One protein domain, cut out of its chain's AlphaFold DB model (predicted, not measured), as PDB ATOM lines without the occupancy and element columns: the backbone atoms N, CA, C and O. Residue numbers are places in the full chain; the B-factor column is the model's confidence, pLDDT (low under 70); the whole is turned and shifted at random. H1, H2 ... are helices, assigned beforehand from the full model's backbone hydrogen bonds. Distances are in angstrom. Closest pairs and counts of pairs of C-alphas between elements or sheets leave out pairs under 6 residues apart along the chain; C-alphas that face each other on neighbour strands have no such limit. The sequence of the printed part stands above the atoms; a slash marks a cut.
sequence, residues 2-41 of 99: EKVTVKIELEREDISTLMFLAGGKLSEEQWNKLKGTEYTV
ATOM      1  N   GLU A   2     213.129 196.942 231.908       88.06
ATOM      2  CA  GLU A   2     214.466 197.205 232.459       88.06
ATOM      3  C   GLU A   2     215.460 197.449 231.314       88.06
ATOM      4  O   GLU A   2     215.396 196.767 230.291       88.06
ATOM      5  N   LYS A   3     216.341 198.449 231.448       86.12
ATOM      6  CA  LYS A   3     217.336 198.806 230.425       86.12
ATOM      7  C   LYS A   3     218.623 199.335 231.055       86.12
ATOM      8  O   LYS A   3     218.584 199.934 232.126       86.12
ATOM      9  N   VAL A   4     219.741 199.155 230.356       82.88
ATOM     10  CA  VAL A   4     221.022 199.804 230.675       82.88
ATOM     11  C   VAL A   4     221.091 201.134 229.925       82.88
ATOM     12  O   VAL A   4     220.818 201.180 228.726       82.88
ATOM     13  N   THR A   5     221.466 202.210 230.617       87.88
ATOM     14  CA  THR A   5     221.691 203.528 230.008       87.88
ATOM     15  C   THR A   5     223.183 203.809 229.918       87.88
ATOM     16  O   THR A   5     223.909 203.670 230.899       87.88
ATOM     17  N   VAL A   6     223.622 204.241 228.739       85.88
ATOM     18  CA  VAL A   6     224.994 204.676 228.468       85.88
ATOM     19  C   VAL A   6     224.950 206.172 228.188       85.88
ATOM     20  O   VAL A   6     224.126 206.612 227.390       85.88
ATOM     21  N   LYS A   7     225.813 206.943 228.851       90.75
ATOM     22  CA  LYS A   7     225.987 208.376 228.599       90.75
ATOM     23  C   LYS A   7     227.330 208.603 227.916       90.75
ATOM     24  O   LYS A   7     228.327 208.017 228.330       90.75
ATOM     25  N   ILE A   8     227.332 209.431 226.877       90.25
ATOM     26  CA  ILE A   8     228.539 209.895 226.193       90.25
ATOM     27  C   ILE A   8     228.592 211.402 226.411       90.25
ATOM     28  O   ILE A   8     227.660 212.111 226.038       90.25
ATOM     29  N   GLU A   9     229.658 211.869 227.048       94.12
ATOM     30  CA  GLU A   9     229.919 213.289 227.261       94.12
ATOM     31  C   GLU A   9     230.883 213.758 226.174       94.12
ATOM     32  O   GLU A   9     231.874 213.082 225.902       94.12
ATOM     33  N   LEU A  10     230.556 214.872 225.517       94.38
ATOM     34  CA  LEU A  10     231.386 215.464 224.472       94.38
ATOM     35  C   LEU A  10     231.987 216.763 224.995       94.38
ATOM     36  O   LEU A  10     231.260 217.709 225.320       94.38
ATOM     37  N   GLU A  11     233.312 216.811 225.055       95.69
ATOM     38  CA  GLU A  11     234.053 218.023 225.368       95.69
ATOM     39  C   GLU A  11     234.083 218.958 224.154       95.69
ATOM     40  O   GLU A  11     233.731 218.606 223.020       95.69
ATOM     41  N   ARG A  12     234.501 220.207 224.376       95.88
ATOM     42  CA  ARG A  12     234.549 221.202 223.302       95.88
ATOM     43  C   ARG A  12     235.481 220.756 222.174       95.88
ATOM     44  O   ARG A  12     235.206 221.016 221.001       95.88
ATOM     45  N   GLU A  13     236.567 220.093 222.534       96.00
ATOM     46  CA  GLU A  13     237.593 219.545 221.661       96.00
ATOM     47  C   GLU A  13     237.030 218.437 220.763       96.00
ATOM     48  O   GLU A  13     237.320 218.428 219.562       96.00
ATOM     49  N   ASP A  14     236.166 217.570 221.298       95.12
ATOM     50  CA  ASP A  14     235.495 216.514 220.534       95.12
ATOM     51  C   ASP A  14     234.612 217.122 219.444       95.12
ATOM     52  O   ASP A  14     234.740 216.801 218.260       95.12
ATOM     53  N   ILE A  15     233.764 218.083 219.824       94.38
ATOM     54  CA  ILE A  15     232.866 218.771 218.889       94.38
ATOM     55  C   ILE A  15     233.668 219.566 217.855       94.38
ATOM     56  O   ILE A  15     233.350 219.549 216.667       94.38
ATOM     57  N   SER A  16     234.732 220.250 218.281       92.94
ATOM     58  CA  SER A  16     235.610 220.982 217.368       92.94
ATOM     59  C   SER A  16     236.276 220.050 216.355       92.94
ATOM     60  O   SER A  16     236.401 220.411 215.185       92.94
ATOM     61  N   THR A  17     236.680 218.856 216.785       95.00
ATOM     62  CA  THR A  17     237.286 217.841 215.918       95.00
ATOM     63  C   THR A  17     236.266 217.318 214.911       95.00
ATOM     64  O   THR A  17     236.563 217.269 213.721       95.00
ATOM     65  N   LEU A  18     235.039 217.023 215.348       94.12
ATOM     66  CA  LEU A  18     233.944 216.617 214.462       94.12
ATOM     67  C   LEU A  18     233.614 217.697 213.422       94.12
ATOM     68  O   LEU A  18     233.506 217.397 212.235       94.12
ATOM     69  N   MET A  19     233.528 218.963 213.841       92.62
ATOM     70  CA  MET A  19     233.298 220.091 212.932       92.62
ATOM     71  C   MET A  19     234.428 220.238 211.912       92.62
ATOM     72  O   MET A  19     234.155 220.463 210.735       92.62
ATOM     73  N   PHE A  20     235.682 220.076 212.340       91.25
ATOM     74  CA  PHE A  20     236.839 220.099 211.448       91.25
ATOM     75  C   PHE A  20     236.805 218.960 210.423       91.25
ATOM     76  O   PHE A  20     237.008 219.203 209.233       91.25
ATOM     77  N   LEU A  21     236.491 217.736 210.856       91.62
ATOM     78  CA  LEU A  21     236.345 216.581 209.964       91.62
ATOM     79  C   LEU A  21     235.205 216.770 208.952       91.62
ATOM     80  O   LEU A  21     235.314 216.309 207.819       91.62
ATOM     81  N   ALA A  22     234.156 217.505 209.325       91.81
ATOM     82  CA  ALA A  22     233.076 217.914 208.431       91.81
ATOM     83  C   ALA A  22     233.435 219.110 207.514       91.81
ATOM     84  O   ALA A  22     232.574 219.621 206.802       91.81
ATOM     85  N   GLY A  23     234.690 219.577 207.523       92.56
ATOM     86  CA  GLY A  23     235.168 220.699 206.705       92.56
ATOM     87  C   GLY A  23     234.817 222.086 207.255       92.56
ATOM     88  O   GLY A  23     234.951 223.083 206.546       92.56
ATOM     89  N   GLY A  24     234.359 222.167 208.503       94.06
ATOM     90  CA  GLY A  24     233.954 223.398 209.173       94.06
ATOM     91  C   GLY A  24     234.863 223.800 210.334       94.06
ATOM     92  O   GLY A  24     235.856 223.158 210.662       94.06
ATOM     93  N   LYS A  25     234.495 224.897 211.000       95.94
ATOM     94  CA  LYS A  25     235.094 225.326 212.268       95.94
ATOM     95  C   LYS A  25     233.978 225.598 213.261       95.94
ATOM     96  O   LYS A  25     233.020 226.286 212.920       95.94
ATOM     97  N   LEU A  26     234.123 225.095 214.485       96.31
ATOM     98  CA  LEU A  26     233.190 225.392 215.565       96.31
ATOM     99  C   LEU A  26     233.301 226.874 215.957       96.31
ATOM    100  O   LEU A  26     234.353 227.324 216.418       96.31
ATOM    101  N   SER A  27     232.225 227.637 215.768       96.19
ATOM    102  CA  SER A  27     232.139 229.024 216.232       96.19
ATOM    103  C   SER A  27     231.718 229.112 217.705       96.19
ATOM    104  O   SER A  27     231.127 228.177 218.249       96.19
ATOM    105  N   GLU A  28     231.967 230.255 218.358       97.19
ATOM    106  CA  GLU A  28     231.461 230.497 219.723       97.19
ATOM    107  C   GLU A  28     229.932 230.470 219.782       97.19
ATOM    108  O   GLU A  28     229.357 229.982 220.751       97.19
ATOM    109  N   GLU A  29     229.254 230.975 218.748       97.12
ATOM    110  CA  GLU A  29     227.791 230.952 218.691       97.12
ATOM    111  C   GLU A  29     227.262 229.513 218.637       97.12
ATOM    112  O   GLU A  29     226.330 229.169 219.361       97.12
ATOM    113  N   GLN A  30     227.883 228.652 217.824       95.94
ATOM    114  CA  GLN A  30     227.539 227.231 217.750       95.94
ATOM    115  C   GLN A  30     227.846 226.515 219.068       95.94
ATOM    116  O   GLN A  30     226.993 225.798 219.583       95.94
ATOM    117  N   TRP A  31     229.017 226.756 219.663       96.56
ATOM    118  CA  TRP A  31     229.366 226.185 220.964       96.56
ATOM    119  C   TRP A  31     228.373 226.588 222.058       96.56
ATOM    120  O   TRP A  31     227.919 225.743 222.824       96.56
ATOM    121  N   ASN A  32     227.981 227.862 222.111       97.12
ATOM    122  CA  ASN A  32     227.013 228.349 223.090       97.12
ATOM    123  C   ASN A  32     225.621 227.723 222.929       97.12
ATOM    124  O   ASN A  32     224.903 227.646 223.921       97.12
ATOM    125  N   LYS A  33     225.255 227.269 221.723       95.25
ATOM    126  CA  LYS A  33     224.015 226.513 221.479       95.25
ATOM    127  C   LYS A  33     224.126 225.047 221.910       95.25
ATOM    128  O   LYS A  33     223.132 224.475 222.329       95.25
ATOM    129  N   LEU A  34     225.311 224.444 221.796       94.94
ATOM    130  CA  LEU A  34     225.523 223.021 222.077       94.94
ATOM    131  C   LEU A  34     225.815 222.740 223.558       94.94
ATOM    132  O   LEU A  34     225.319 221.760 224.107       94.94
ATOM    133  N   LYS A  35     226.613 223.592 224.213       95.31
ATOM    134  CA  LYS A  35     227.101 223.347 225.576       95.31
ATOM    135  C   LYS A  35     225.950 223.157 226.573       95.31
ATOM    136  O   LYS A  35     225.005 223.941 226.599       95.31
ATOM    137  N   GLY A  36     226.060 222.138 227.422       94.25
ATOM    138  CA  GLY A  36     225.067 221.842 228.461       94.25
ATOM    139  C   GLY A  36     223.746 221.253 227.952       94.25
ATOM    140  O   GLY A  36     222.843 221.048 228.757       94.25
ATOM    141  N   THR A  37     223.624 220.975 226.652       95.00
ATOM    142  CA  THR A  37     222.464 220.271 226.097       95.00
ATOM    143  C   THR A  37     222.658 218.764 226.238       95.00
ATOM    144  O   THR A  37     223.683 218.229 225.820       95.00
ATOM    145  N   GLU A  38     221.662 218.070 226.787       95.62
ATOM    146  CA  GLU A  38     221.560 216.613 226.684       95.62
ATOM    147  C   GLU A  38     220.714 216.256 225.455       95.62
ATOM    148  O   GLU A  38     219.669 216.861 225.211       95.62
ATOM    149  N   TYR A  39     221.155 215.261 224.687       93.44
ATOM    150  CA  TYR A  39     220.431 214.762 223.524       93.44
ATOM    151  C   TYR A  39     220.352 213.235 223.578       93.44
ATOM    152  O   TYR A  39     221.345 212.569 223.871       93.44
ATOM    153  N   THR A  40     219.165 212.686 223.315       92.12
ATOM    154  CA  THR A  40     218.961 211.239 223.178       92.12
ATOM    155  C   THR A  40     218.922 210.915 221.696       92.12
ATOM    156  O   THR A  40     218.071 211.440 220.991       92.12
ATOM    157  N   VAL A  41     219.858 210.079 221.250       88.88
ATOM    158  CA  VAL A  41     219.890 209.568 219.877       88.88
ATOM    159  C   VAL A  41     218.907 208.405 219.778       88.88
ATOM    160  O   VAL A  41     219.091 207.385 220.450       88.88
TER     161      VAL A  41
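AT A GLANCE: This is residues 2 to 41 of the 99 residues of an uncharacterized protein of Bacteroides thetaiotaomicron (UniProt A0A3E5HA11). The short helix H1 and the shorter H2 make a loose head at one end, set crosswise and joined by a loop. A long arm, residues 2 to 11, runs into H1 and makes much of the length; residues 35 to 41 leave H2 and run back toward the arm's end of the domain. The printed part has 40 residues with two named helices, H1 then H2, and no named strand; it is all helix by class, though under half of its residues, 17, are in named elements. It is loose, with a radius of gyration of the C-alphas of 12.4 A, and spans 40 by 20 by 14 A.

IN THESE COORDINATES: H1, residues 12 to 21, begins at C-alpha 12 (234.549, 221.202, 223.302) and is 14.2 A long. H2, residues 28 to 34, is 9.8 A long and ends at C-alpha 34 (225.523, 223.021, 222.077).

HOW THE PARTS SIT: H1 and H2 are close but not clearly touching; their closest C-alphas, of Arg 12 and Trp 31, are 7.6 A apart. Their lines are about perpendicular, at 75 degrees. In H1 and H2 every O i to N i+4 pair is within hydrogen-bond range.

THE WHOLE: The C-alphas farthest apart, of Glu 2 and Gly 23, are 40.5 A apart. The printed part has no cut, and the link from H1 to H2 is short. No printed residue is under 70 in pLDDT.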